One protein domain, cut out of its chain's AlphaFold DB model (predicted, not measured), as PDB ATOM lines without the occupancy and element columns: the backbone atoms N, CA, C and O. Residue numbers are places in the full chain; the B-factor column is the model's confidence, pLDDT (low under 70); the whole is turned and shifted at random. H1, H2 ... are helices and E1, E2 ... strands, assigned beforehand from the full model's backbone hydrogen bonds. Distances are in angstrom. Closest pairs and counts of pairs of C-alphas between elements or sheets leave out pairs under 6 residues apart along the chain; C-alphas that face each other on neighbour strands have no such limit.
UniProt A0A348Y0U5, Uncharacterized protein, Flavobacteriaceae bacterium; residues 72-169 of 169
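This is residues 72 to 169 of the 169 residues of an uncharacterized protein of Flavobacteriaceae bacterium (UniProt A0A348Y0U5). A strongly twisted three-stranded sheet, E1, E2 and E3, has helices H1 and H4 over one face and its other face bare. H2 packs on H1 away from the sheet, short H3 follows between H2 and H4 along the chain, and the tip of the hairpin E1 and E2, residues 86 to 91, sticks out. The printed part has 98 residues with four named helices and four named strands, in the order E1 E2 E3 H1 H2 H3 H4 E4; the sheet order is E1, E2, E3, all antiparallel. The class is mixed, helices and strands, and the whole is compact, with a radius of gyration of the C-alphas of 13.7 A and spans of 45 by 32 by 22 A.

E1 is residues 79 to 87, 25.3 A long, beginning at C-alpha 79 at (359.322, 120.216, 330.289). E2 is residues 90 to 100, 31.8 A, and E3 residues 105 to 111, 20.1 A. H1, residues 112 to 127, measures 23.0 A and begins at C-alpha 112 at (357.355, 123.512, 342.884). H2 is residues 134 to 145, 16.3 A; H3 residues 149 to 153; H4 residues 156 to 164, 12.6 A. E4, residues 166 to 168, ends at C-alpha 168 at (375.092, 135.678, 332.768).

E1, E2 and E3 form a meander, each strand the antiparallel neighbour of the one before. E1 and E2 are a hairpin at 155 degrees, with N 83 and O 94 at 2.8 A. E2 and E3 are a hairpin at 155 degrees, with N 97 and O 108 at 2.9 A. H1 and H4 are on the same face of the sheet, giving two layers, helices on one face of a sheet. H1 lies over E2 at a height over the sheet of 10.8 A and runs along the strands, at 3 degrees to E2 on the local plane; the closest C-alphas of the two, Asn 94 and Lys 112, are 4.5 A apart. H4 lies over E3 at a height over the sheet of 8.9 A; their closest C-alphas, Ile 108 and Gln 157, are 5.9 A apart. H1 and H4 are apart. H1 and H2 touch as a helical hairpin at a steep tilt of 39 degrees, opposite ways, the closest C-alphas being Ala 113 and Ile 145, 6.7 A. H2, with residues 138 to 142 alone, only just touches H3, with 3 pairs of C-alphas within 8 A, the closest Lys 138 and Phe 149 at 5.8 A. H3 and H4 are close but not clearly touching, with C-alphas of Phe 152 and Ala 158 closest at 6.4 A. In H1, H2, H3 and H4 every O i to N i+4 pair is within hydrogen-bond range. E4 pairs with no named strand, but its residues 166 to 167 pair antiparallel with residues 72 to 73.

The two C-alphas farthest apart, Lys 88 and Pro 129, are 46.8 A apart, while those of Val 72 and Val 169, the first and last printed, are 7.7 A apart. The printed part has no cut and no long link. The mean pLDDT of the printed part is 91.8, and no printed residue is under 70.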
ATOM      1  N   VAL A  72     370.919 135.314 329.585       94.38
ATOM      2  CA  VAL A  72     370.692 134.657 328.297       94.38
ATOM      3  C   VAL A  72     370.348 133.195 328.538       94.38
ATOM      4  O   VAL A  72     371.041 132.495 329.272       94.38
ATOM      5  N   TRP A  73     369.278 132.728 327.897       92.75
ATOM      6  CA  TRP A  73     368.849 131.336 327.947       92.75
ATOM      7  C   TRP A  73     369.153 130.630 326.627       92.75
ATOM      8  O   TRP A  73     368.651 131.027 325.575       92.75
ATOM      9  N   LEU A  74     369.965 129.577 326.681       90.19
ATOM     10  CA  LEU A  74     370.393 128.792 325.519       90.19
ATOM     11  C   LEU A  74     369.525 127.551 325.273       90.19
ATOM     12  O   LEU A  74     369.560 126.968 324.189       90.19
ATOM     13  N   GLY A  75     368.759 127.127 326.280       86.19
ATOM     14  CA  GLY A  75     367.968 125.902 326.233       86.19
ATOM     15  C   GLY A  75     366.638 126.019 325.479       86.19
ATOM     16  O   GLY A  75     366.069 127.098 325.260       86.19
ATOM     17  N   GLY A  76     366.068 124.857 325.153       85.94
ATOM     18  CA  GLY A  76     364.671 124.733 324.737       85.94
ATOM     19  C   GLY A  76     363.685 125.215 325.812       85.94
ATOM     20  O   GLY A  76     364.067 125.718 326.871       85.94
ATOM     21  N   LYS A  77     362.382 125.137 325.522       86.31
ATOM     22  CA  LYS A  77     361.370 125.330 326.573       86.31
ATOM     23  C   LYS A  77     361.460 124.120 327.522       86.31
ATOM     24  O   LYS A  77     361.455 123.004 327.003       86.31
ATOM     25  N   PRO A  78     361.578 124.313 328.847       89.81
ATOM     26  CA  PRO A  78     361.589 123.196 329.787       89.81
ATOM     27  C   PRO A  78     360.299 122.383 329.718       89.81
ATOM     28  O   PRO A  78     359.211 122.952 329.596       89.81
ATOM     29  N   GLN A  79     360.427 121.069 329.861       91.69
ATOM     30  CA  GLN A  79     359.322 120.216 330.289       91.69
ATOM     31  C   GLN A  79     359.309 120.175 331.815       91.69
ATOM     32  O   GLN A  79     360.371 120.120 332.433       91.69
ATOM     33  N   ILE A  80     358.121 120.253 332.413       94.62
ATOM     34  CA  ILE A  80     357.937 120.280 333.864       94.62
ATOM     35  C   ILE A  80     357.012 119.142 334.289       94.62
ATOM     36  O   ILE A  80     355.946 118.952 333.705       94.62
ATOM     37  N   GLU A  81     357.418 118.411 335.321       95.38
ATOM     38  CA  GLU A  81     356.621 117.367 335.960       95.38
ATOM     39  C   GLU A  81     356.606 117.586 337.478       95.38
ATOM     40  O   GLU A  81     357.635 117.875 338.091       95.38
ATOM     41  N   PHE A  82     355.433 117.477 338.102       94.56
ATOM     42  CA  PHE A  82     355.288 117.704 339.540       94.56
ATOM     43  C   PHE A  82     355.367 116.393 340.311       94.56
ATOM     44  O   PHE A  82     354.638 115.444 340.031       94.56
ATOM     45  N   VAL A  83     356.229 116.362 341.325       92.19
ATOM     46  CA  VAL A  83     356.470 115.178 342.147       92.19
ATOM     47  C   VAL A  83     356.298 115.525 343.617       92.19
ATOM     48  O   VAL A  83     357.075 116.284 344.203       92.19
ATOM     49  N   THR A  84     355.309 114.898 344.246       91.00
ATOM     50  CA  THR A  84     355.064 115.016 345.683       91.00
ATOM     51  C   THR A  84     355.747 113.867 346.415       91.00
ATOM     52  O   THR A  84     355.464 112.697 346.163       91.00
ATOM     53  N   LYS A  85     356.658 114.182 347.341       84.25
ATOM     54  CA  LYS A  85     357.342 113.183 348.175       84.25
ATOM     55  C   LYS A  85     357.017 113.419 349.641       84.25
ATOM     56  O   LYS A  85     357.262 114.504 350.159       84.25
ATOM     57  N   THR A  86     356.554 112.380 350.329       84.25
ATOM     58  CA  THR A  86     356.341 112.421 351.779       84.25
ATOM     59  C   THR A  86     357.465 111.670 352.479       84.25
ATOM     60  O   THR A  86     357.659 110.476 352.263       84.25
ATOM     61  N   LYS A  87     358.233 112.360 353.327       78.94
ATOM     62  CA  LYS A  87     359.332 111.771 354.102       78.94
ATOM     63  C   LYS A  87     359.251 112.236 355.550       78.94
ATOM     64  O   LYS A  87     359.239 113.432 355.817       78.94
ATOM     65  N   LYS A  88     359.223 111.285 356.494       77.12
ATOM     66  CA  LYS A  88     359.116 111.558 357.945       77.12
ATOM     67  C   LYS A  88     357.953 112.512 358.295       77.12
ATOM     68  O   LYS A  88     358.133 113.444 359.070       77.12
ATOM     69  N   GLY A  89     356.788 112.322 357.670       82.19
ATOM     70  CA  GLY A  89     355.595 113.155 357.892       82.19
ATOM     71  C   GLY A  89     355.636 114.556 357.265       82.19
ATOM     72  O   GLY A  89     354.640 115.265 357.335       82.19
ATOM     73  N   LYS A  90     356.745 114.956 356.628       78.88
ATOM     74  CA  LYS A  90     356.823 116.186 355.832       78.88
ATOM     75  C   LYS A  90     356.564 115.875 354.364       78.88
ATOM     76  O   LYS A  90     357.187 114.967 353.807       78.88
ATOM     77  N   THR A  91     355.664 116.637 353.758       84.19
ATOM     78  CA  THR A  91     355.345 116.576 352.331       84.19
ATOM     79  C   THR A  91     356.134 117.657 351.605       84.19
ATOM     80  O   THR A  91     356.088 118.819 351.997       84.19
ATOM     81  N   PHE A  92     356.862 117.264 350.566       84.94
ATOM     82  CA  PHE A  92     357.632 118.152 349.704       84.94
ATOM     83  C   PHE A  92     357.034 118.099 348.302       84.94
ATOM     84  O   PHE A  92     357.025 117.035 347.674       84.94
ATOM     85  N   GLU A  93     356.537 119.231 347.820       92.81
ATOM     86  CA  GLU A  93     356.094 119.392 346.438       92.81
ATOM     87  C   GLU A  93     357.263 119.907 345.596       92.81
ATOM     88  O   GLU A  93     357.675 121.058 345.721       92.81
ATOM     89  N   ASN A  94     357.801 119.045 344.738       94.50
ATOM     90  CA  ASN A  94     358.911 119.389 343.858       94.50
ATOM     91  C   ASN A  94     358.440 119.477 342.406       94.50
ATOM     92  O   ASN A  94     357.484 118.813 342.006       94.50
ATOM     93  N   ALA A  95     359.164 120.256 341.616       95.81
ATOM     94  CA  ALA A  95     359.117 120.250 340.168       95.81
ATOM     95  C   ALA A  95     360.405 119.619 339.628       95.81
ATOM     96  O   ALA A  95     361.514 120.004 340.010       95.81
ATOM     97  N   VAL A  96     360.249 118.652 338.733       96.12
ATOM     98  CA  VAL A  96     361.324 118.107 337.906       96.12
ATOM     99  C   VAL A  96     361.290 118.865 336.587       96.12
ATOM    100  O   VAL A  96     360.266 118.859 335.906       96.12
ATOM    101  N   LEU A  97     362.383 119.553 336.250       94.88
ATOM    102  CA  LEU A  97     362.521 120.249 334.973       94.88
ATOM    103  C   LEU A  97     363.536 119.542 334.096       94.88
ATOM    104  O   LEU A  97     364.659 119.272 334.524       94.88
ATOM    105  N   GLN A  98     363.132 119.311 332.854       93.12
ATOM    106  CA  GLN A  98     363.918 118.626 331.845       93.12
ATOM    107  C   GLN A  98     364.177 119.568 330.669       93.12
ATOM    108  O   GLN A  98     363.255 120.164 330.100       93.12
ATOM    109  N   PHE A  99     365.450 119.711 330.310       88.38
ATOM    110  CA  PHE A  99     365.921 120.579 329.240       88.38
ATOM    111  C   PHE A  99     366.639 119.744 328.190       88.38
ATOM    112  O   PHE A  99     367.627 119.073 328.480       88.38
ATOM    113  N   HIS A 100     366.181 119.847 326.947       82.69
ATOM    114  CA  HIS A 100     366.884 119.289 325.801       82.69
ATOM    115  C   HIS A 100     367.608 120.411 325.056       82.69
ATOM    116  O   HIS A 100     367.005 121.425 324.685       82.69
ATOM    117  N   THR A 101     368.905 120.224 324.831       79.00
ATOM    118  CA  THR A 101     369.702 121.028 323.900       79.00
ATOM    119  C   THR A 101     370.071 120.172 322.683       79.00
ATOM    120  O   THR A 101     369.723 118.996 322.610       79.00
ATOM    121  N   LYS A 102     370.762 120.742 321.687       78.19
ATOM    122  CA  LYS A 102     371.189 119.977 320.499       78.19
ATOM    123  C   LYS A 102     372.206 118.874 320.820       78.19
ATOM    124  O   LYS A 102     372.365 117.965 320.014       78.19
ATOM    125  N   GLN A 103     372.928 119.006 321.929       79.25
ATOM    126  CA  GLN A 103     374.081 118.167 322.267       79.25
ATOM    127  C   GLN A 103     373.925 117.466 323.618       79.25
ATOM    128  O   GLN A 103     374.670 116.531 323.883       79.25
ATOM    129  N   ASP A 104     372.978 117.900 324.453       81.81
ATOM    130  CA  ASP A 104     372.914 117.497 325.855       81.81
ATOM    131  C   ASP A 104     371.479 117.474 326.404       81.81
ATOM    132  O   ASP A 104     370.554 118.073 325.837       81.81
ATOM    133  N   TYR A 105     371.319 116.805 327.540       86.94
ATOM    134  CA  TYR A 105     370.101 116.715 328.326       86.94
ATOM    135  C   TYR A 105     370.394 117.054 329.786       86.94
ATOM    136  O   TYR A 105     371.268 116.459 330.413       86.94
ATOM    137  N   LEU A 106     369.613 117.975 330.345       90.88
ATOM    138  CA  LEU A 106     369.718 118.367 331.744       90.88
ATOM    139  C   LEU A 106     368.398 118.101 332.465       90.88
ATOM    140  O   LEU A 106     367.345 118.557 332.026       90.88
ATOM    141  N   GLU A 107     368.482 117.444 333.618       94.12
ATOM    142  CA  GLU A 107     367.385 117.334 334.575       94.12
ATOM    143  C   GLU A 107     367.776 117.996 335.902       94.12
ATOM    144  O   GLU A 107     368.844 117.724 336.470       94.12
ATOM    145  N   ILE A 108     366.894 118.858 336.412       94.88
ATOM    146  CA  ILE A 108     367.005 119.442 337.751       94.88
ATOM    147  C   ILE A 108     365.727 119.195 338.544       94.88
ATOM    148  O   ILE A 108     364.631 119.124 337.993       94.88
ATOM    149  N   VAL A 109     365.875 119.128 339.863       95.19
ATOM    150  CA  VAL A 109     364.749 119.028 340.795       95.19
ATOM    151  C   VAL A 109     364.803 120.216 341.739       95.19
ATOM    152  O   VAL A 109     365.812 120.416 342.417       95.19
ATOM    153  N   VAL A 110     363.726 120.990 341.773       95.25
ATOM    154  CA  VAL A 110     363.574 122.199 342.595       95.25
ATOM    155  C   VAL A 110     362.213 122.190 343.286       95.25
ATOM    156  O   VAL A 110     361.342 121.397 342.930       95.25
ATOM    157  N   ASP A 111     362.000 123.073 344.259       95.00
ATOM    158  CA  ASP A 111     360.667 123.292 344.821       95.00
ATOM    159  C   ASP A 111     359.674 123.708 343.730       95.00
ATOM    160  O   ASP A 111     360.018 124.436 342.794       95.00
ATOM    161  N   LYS A 112     358.420 123.273 343.869       94.75
ATOM    162  CA  LYS A 112     357.355 123.512 342.884       94.75
ATOM    163  C   LYS A 112     357.253 124.978 342.450       94.75
ATOM    164  O   LYS A 112     357.263 125.252 341.254       94.75
ATOM    165  N   ALA A 113     357.236 125.904 343.408       94.88
ATOM    166  CA  ALA A 113     357.129 127.337 343.134       94.88
ATOM    167  C   ALA A 113     358.321 127.875 342.318       94.88
ATOM    168  O   ALA A 113     358.134 128.680 341.409       94.88
ATOM    169  N   ILE A 114     359.540 127.399 342.605       96.00
ATOM    170  CA  ILE A 114     360.748 127.766 341.850       96.00
ATOM    171  C   ILE A 114     360.663 127.215 340.426       96.00
ATOM    172  O   ILE A 114     361.015 127.913 339.478       96.00
ATOM    173  N   GLY A 115     360.185 125.979 340.264       95.31
ATOM    174  CA  GLY A 115     360.007 125.367 338.951       95.31
ATOM    175  C   GLY A 115     359.001 126.118 338.085       95.31
ATOM    176  O   GLY A 115     359.306 126.429 336.937       95.31
ATOM    177  N   GLU A 116     357.844 126.468 338.647       95.31
ATOM    178  CA  GLU A 116     356.827 127.288 337.976       95.31
ATOM    179  C   GLU A 116     357.396 128.653 337.564       95.31
ATOM    180  O   GLU A 116     357.319 129.026 336.393       95.31
ATOM    181  N   TRP A 117     358.064 129.353 338.491       96.38
ATOM    182  CA  TRP A 117     358.729 130.624 338.191       96.38
ATOM    183  C   TRP A 117     359.761 130.490 337.068       96.38
ATOM    184  O   TRP A 117     359.814 131.344 336.187       96.38
ATOM    185  N   LEU A 118     360.574 129.432 337.065       95.56
ATOM    186  CA  LEU A 118     361.622 129.259 336.064       95.56
ATOM    187  C   LEU A 118     361.032 129.052 334.662       95.56
ATOM    188  O   LEU A 118     361.562 129.594 333.694       95.56
ATOM    189  N   VAL A 119     359.925 128.310 334.542       94.56
ATOM    190  CA  VAL A 119     359.213 128.135 333.264       94.56
ATOM    191  C   VAL A 119     358.691 129.480 332.754       94.56
ATOM    192  O   VAL A 119     358.940 129.825 331.593       94.56
ATOM    193  N   ASP A 120     358.029 130.248 333.621       94.75
ATOM    194  CA  ASP A 120     357.492 131.574 333.295       94.75
ATOM    195  C   ASP A 120     358.614 132.550 332.915       94.75
ATOM    196  O   ASP A 120     358.525 133.271 331.918       94.75
ATOM    197  N   PHE A 121     359.719 132.537 333.663       95.19
ATOM    198  CA  PHE A 121     360.873 133.395 333.425       95.19
ATOM    199  C   PHE A 121     361.571 133.064 332.101       95.19
ATOM    200  O   PHE A 121     361.913 133.966 331.337       95.19
ATOM    201  N   VAL A 122     361.730 131.779 331.765       93.38
ATOM    202  CA  VAL A 122     362.281 131.357 330.466       93.38
ATOM    203  C   VAL A 122     361.368 131.776 329.315       93.38
ATOM    204  O   VAL A 122     361.860 132.172 328.256       93.38
ATOM    205  N   GLN A 123     360.048 131.710 329.498       92.75
ATOM    206  CA  GLN A 123     359.106 132.209 328.501       92.75
ATOM    207  C   GLN A 123     359.241 133.728 328.326       92.75
ATOM    208  O   GLN A 123     359.397 134.199 327.199       92.75
ATOM    209  N   HIS A 124     359.318 134.478 329.428       93.62
ATOM    210  CA  HIS A 124     359.551 135.919 329.403       93.62
ATOM    211  C   HIS A 124     360.865 136.294 328.699       93.62
ATOM    212  O   HIS A 124     360.881 137.211 327.881       93.62
ATOM    213  N   LEU A 125     361.959 135.563 328.947       92.88
ATOM    214  CA  LEU A 125     363.241 135.786 328.266       92.88
ATOM    215  C   LEU A 125     363.141 135.631 326.743       92.88
ATOM    216  O   LEU A 125     363.827 136.347 326.018       92.88
ATOM    217  N   LYS A 126     362.310 134.703 326.258       89.50
ATOM    218  CA  LYS A 126     362.120 134.457 324.818       89.50
ATOM    219  C   LYS A 126     361.236 135.504 324.151       89.50
ATOM    220  O   LYS A 126     361.451 135.821 322.986       89.50
ATOM    221  N   GLU A 127     360.242 136.006 324.871       91.00
ATOM    222  CA  GLU A 127     359.276 136.985 324.364       91.00
ATOM    223  C   GLU A 127     359.773 138.429 324.508       91.00
ATOM    224  O   GLU A 127     359.321 139.320 323.787       91.00
ATOM    225  N   SER A 128     360.704 138.683 325.433       89.00
ATOM    226  CA  SER A 128     361.179 140.032 325.722       89.00
ATOM    227  C   SER A 128     361.959 140.626 324.540       89.00
ATOM    228  O   SER A 128     362.985 140.079 324.130       89.00
ATOM    229  N   PRO A 129     361.569 141.813 324.034       85.25
ATOM    230  CA  PRO A 129     362.293 142.493 322.959       85.25
ATOM    231  C   PRO A 129     363.625 143.103 323.429       85.25
ATOM    232  O   PRO A 129     364.450 143.505 322.610       85.25
ATOM    233  N   LYS A 130     363.831 143.226 324.746       90.44
ATOM    234  CA  LYS A 130     365.050 143.772 325.358       90.44
ATOM    235  C   LYS A 130     365.744 142.702 326.191       90.44
ATOM    236  O   LYS A 130     365.085 141.882 326.829       90.44
ATOM    237  N   ALA A 131     367.073 142.761 326.235       92.56
ATOM    238  CA  ALA A 131     367.853 141.886 327.102       92.56
ATOM    239  C   ALA A 131     367.463 142.105 328.572       92.56
ATOM    240  O   ALA A 131     367.435 143.244 329.044       92.56
ATOM    241  N   VAL A 132     367.180 141.011 329.275       96.44
ATOM    242  CA  VAL A 132     366.863 141.025 330.704       96.44
ATOM    243  C   VAL A 132     368.166 141.058 331.493       96.44
ATOM    244  O   VAL A 132     369.114 140.343 331.177       96.44
ATOM    245  N   SER A 133     368.231 141.917 332.501       96.94
ATOM    246  CA  SER A 133     369.392 142.043 333.384       96.94
ATOM    247  C   SER A 133     369.331 141.076 334.568       96.94
ATOM    248  O   SER A 133     368.253 140.647 334.983       96.94
ATOM    249  N   TYR A 134     370.482 140.791 335.175       96.44
ATOM    250  CA  TYR A 134     370.590 140.003 336.401       96.44
ATOM    251  C   TYR A 134     369.748 140.613 337.528       96.44
ATOM    252  O   TYR A 134     369.053 139.896 338.242       96.44
ATOM    253  N   LYS A 135     369.717 141.952 337.628       96.25
ATOM    254  CA  LYS A 135     368.847 142.659 338.579       96.25
ATOM    255  C   LYS A 135     367.368 142.317 338.378       96.25
ATOM    256  O   LYS A 135     366.661 142.093 339.354       96.25
ATOM    257  N   GLN A 136     366.904 142.288 337.130       96.31
ATOM    258  CA  GLN A 136     365.508 141.979 336.810       96.31
ATOM    259  C   GLN A 136     365.174 140.509 337.070       96.31
ATOM    260  O   GLN A 136     364.095 140.222 337.576       96.31
ATOM    261  N   MET A 137     366.099 139.589 336.774       96.75
ATOM    262  CA  MET A 137     365.948 138.174 337.129       96.75
ATOM    263  C   MET A 137     365.803 137.997 338.641       96.75
ATOM    264  O   MET A 137     364.856 137.355 339.089       96.75
ATOM    265  N   LYS A 138     366.706 138.616 339.414       96.69
ATOM    266  CA  LYS A 138     366.679 138.599 340.880       96.69
ATOM    267  C   LYS A 138     365.352 139.133 341.421       96.69
ATOM    268  O   LYS A 138     364.683 138.447 342.183       96.69
ATOM    269  N   GLN A 139     364.935 140.308 340.954       96.69
ATOM    270  CA  GLN A 139     363.678 140.925 341.371       96.69
ATOM    271  C   GLN A 139     362.462 140.047 341.030       96.69
ATOM    272  O   GLN A 139     361.615 139.821 341.886       96.69
ATOM    273  N   SER A 140     362.405 139.493 339.815       96.69
ATOM    274  CA  SER A 140     361.320 138.596 339.394       96.69
ATOM    275  C   SER A 140     361.211 137.354 340.282       96.69
ATOM    276  O   SER A 140     360.102 136.916 340.589       96.69
ATOM    277  N   PHE A 141     362.348 136.786 340.698       97.69
ATOM    278  CA  PHE A 141     362.373 135.652 341.616       97.69
ATOM    279  C   PHE A 141     361.862 136.042 343.003       97.69
ATOM    280  O   PHE A 141     360.956 135.404 343.532       97.69
ATOM    281  N   GLU A 142     362.422 137.099 343.587       96.38
ATOM    282  CA  GLU A 142     362.126 137.514 344.961       96.38
ATOM    283  C   GLU A 142     360.668 137.958 345.125       96.38
ATOM    284  O   GLU A 142     360.034 137.628 346.125       96.38
ATOM    285  N   GLU A 143     360.096 138.620 344.115       95.62
ATOM    286  CA  GLU A 143     358.680 139.006 344.094       95.62
ATOM    287  C   GLU A 143     357.741 137.791 344.083       95.62
ATOM    288  O   GLU A 143     356.682 137.818 344.717       95.62
ATOM    289  N   LYS A 144     358.114 136.711 343.383       93.88
ATOM    290  CA  LYS A 144     357.275 135.514 343.232       93.88
ATOM    291  C   LYS A 144     357.451 134.514 344.376       93.88
ATOM    292  O   LYS A 144     356.469 133.927 344.820       93.88
ATOM    293  N   ILE A 145     358.690 134.302 344.820       93.94
ATOM    294  CA  ILE A 145     359.086 133.232 345.752       93.94
ATOM    295  C   ILE A 145     359.227 133.745 347.194       93.94
ATOM    296  O   ILE A 145     359.260 132.945 348.127       93.94
ATOM    297  N   GLN A 146     359.287 135.068 347.401       92.81
ATOM    298  CA  GLN A 146     359.421 135.705 348.722       92.81
ATOM    299  C   GLN A 146     360.620 135.179 349.531       92.81
ATOM    300  O   GLN A 146     360.590 135.111 350.757       92.81
ATOM    301  N   THR A 147     361.678 134.775 348.831       91.56
ATOM    302  CA  THR A 147     362.915 134.223 349.391       91.56
ATOM    303  C   THR A 147     364.096 134.846 348.661       91.56
ATOM    304  O   THR A 147     363.974 135.180 347.483       91.56
ATOM    305  N   ASP A 148     365.229 134.982 349.350       92.88
ATOM    306  CA  ASP A 148     366.469 135.509 348.776       92.88
ATOM    307  C   ASP A 148     366.904 134.696 347.544       92.88
ATOM    308  O   ASP A 148     367.083 133.473 347.610       92.88
ATOM    309  N   PHE A 149     367.085 135.386 346.415       94.25
ATOM    310  CA  PHE A 149     367.522 134.781 345.160       94.25
ATOM    311  C   PHE A 149     368.912 134.143 345.253       94.25
ATOM    312  O   PHE A 149     369.172 133.155 344.560       94.25
ATOM    313  N   GLU A 150     369.797 134.660 346.113       91.62
ATOM    314  CA  GLU A 150     371.163 134.143 346.253       91.62
ATOM    315  C   GLU A 150     371.156 132.666 346.704       91.62
ATOM    316  O   GLU A 150     371.997 131.873 346.274       91.62
ATOM    317  N   ILE A 151     370.151 132.255 347.492       91.62
ATOM    318  CA  ILE A 151     369.971 130.858 347.927       91.62
ATOM    319  C   ILE A 151     369.743 129.939 346.720       91.62
ATOM    320  O   ILE A 151     370.268 128.825 346.670       91.62
ATOM    321  N   PHE A 152     368.976 130.401 345.732       94.31
ATOM    322  CA  PHE A 152     368.720 129.640 344.517       94.31
ATOM    323  C   PHE A 152     369.907 129.691 343.551       94.31
ATOM    324  O   PHE A 152     370.359 128.632 343.117       94.31
ATOM    325  N   ILE A 153     370.436 130.874 343.218       94.19
ATOM    326  CA  ILE A 153     371.429 131.041 342.138       94.19
ATOM    327  C   ILE A 153     372.800 130.406 342.442       94.19
ATOM    328  O   ILE A 153     373.542 130.065 341.512       94.19
ATOM    329  N   TYR A 154     373.120 130.195 343.726       91.94
ATOM    330  CA  TYR A 154     374.289 129.429 344.182       91.94
ATOM    331  C   TYR A 154     373.955 127.999 344.625       91.94
ATOM    332  O   TYR A 154     374.813 127.288 345.143       91.94
ATOM    333  N   SER A 155     372.720 127.539 344.422       94.19
ATOM    334  CA  SER A 155     372.377 126.136 344.642       94.19
ATOM    335  C   SER A 155     373.018 125.237 343.579       94.19
ATOM    336  O   SER A 155     373.230 125.640 342.434       94.19
ATOM    337  N   LYS A 156     373.202 123.955 343.918       94.56
ATOM    338  CA  LYS A 156     373.677 122.928 342.972       94.56
ATOM    339  C   LYS A 156     372.814 122.823 341.710       94.56
ATOM    340  O   LYS A 156     373.306 122.430 340.661       94.56
ATOM    341  N   GLN A 157     371.517 123.122 341.809       95.12
ATOM    342  CA  GLN A 157     370.611 123.046 340.660       95.12
ATOM    343  C   GLN A 157     370.823 124.231 339.716       95.12
ATOM    344  O   GLN A 157     370.874 124.043 338.504       95.12
ATOM    345  N   ALA A 158     371.009 125.438 340.258       94.69
ATOM    346  CA  ALA A 158     371.321 126.613 339.451       94.69
ATOM    347  C   ALA A 158     372.735 126.566 338.861       94.69
ATOM    348  O   ALA A 158     372.958 127.093 337.779       94.69
ATOM    349  N   GLU A 159     373.688 125.917 339.528       93.19
ATOM    350  CA  GLU A 159     375.019 125.673 338.969       93.19
ATOM    351  C   GLU A 159     374.953 124.813 337.705       93.19
ATOM    352  O   GLU A 159     375.424 125.251 336.660       93.19
ATOM    353  N   LYS A 160     374.221 123.692 337.745       94.12
ATOM    354  CA  LYS A 160     373.944 122.898 336.538       94.12
ATOM    355  C   LYS A 160     373.279 123.727 335.441       94.12
ATOM    356  O   LYS A 160     373.652 123.629 334.279       94.12
ATOM    357  N   LEU A 161     372.312 124.580 335.795       94.06
ATOM    358  CA  LEU A 161     371.715 125.494 334.818       94.06
ATOM    359  C   LEU A 161     372.777 126.397 334.182       94.06
ATOM    360  O   LEU A 161     372.779 126.526 332.961       94.06
ATOM    361  N   LYS A 162     373.670 126.997 334.979       93.12
ATOM    362  CA  LYS A 162     374.734 127.900 334.506       93.12
ATOM    363  C   LYS A 162     375.760 127.206 333.609       93.12
ATOM    364  O   LYS A 162     376.290 127.825 332.694       93.12
ATOM    365  N   GLU A 163     376.026 125.930 333.858       91.62
ATOM    366  CA  GLU A 163     376.944 125.129 333.047       91.62
ATOM    367  C   GLU A 163     376.349 124.749 331.686       91.62
ATOM    368  O   GLU A 163     377.086 124.660 330.704       91.62
ATOM    369  N   THR A 164     375.028 124.539 331.601       90.75
ATOM    370  CA  THR A 164     374.406 123.961 330.396       90.75
ATOM    371  C   THR A 164     373.553 124.943 329.585       90.75
ATOM    372  O   THR A 164     373.626 124.954 328.357       90.75
ATOM    373  N   VAL A 165     372.690 125.738 330.230       92.69
ATOM    374  CA  VAL A 165     371.593 126.463 329.545       92.69
ATOM    375  C   VAL A 165     371.422 127.931 329.938       92.69
ATOM    376  O   VAL A 165     370.760 128.666 329.205       92.69
ATOM    377  N   LEU A 166     371.996 128.379 331.052       93.88
ATOM    378  CA  LEU A 166     371.863 129.731 331.593       93.88
ATOM    379  C   LEU A 166     373.206 130.461 331.517       93.88
ATOM    380  O   LEU A 166     374.183 130.033 332.111       93.88
ATOM    381  N   LEU A 167     373.251 131.606 330.847       94.06
ATOM    382  CA  LEU A 167     374.434 132.462 330.803       94.06
ATOM    383  C   LEU A 167     374.145 133.822 331.430       94.06
ATOM    384  O   LEU A 167     373.088 134.412 331.200       94.06
ATOM    385  N   ILE A 168     375.115 134.333 332.186       94.06
ATOM    386  CA  ILE A 168     375.092 135.678 332.768       94.06
ATOM    387  C   ILE A 168     376.325 136.424 332.254       94.06
ATOM    388  O   ILE A 168     377.449 136.072 332.613       94.06
ATOM    389  N   VAL A 169     376.110 137.417 331.383       90.88
ATOM    390  CA  VAL A 169     377.164 138.126 330.626       90.88
ATOM    391  C   VAL A 169     377.154 139.627 330.863       90.88
ATOM    392  O   VAL A 169     376.132 140.294 330.586       90.88
TER     393      VAL A 169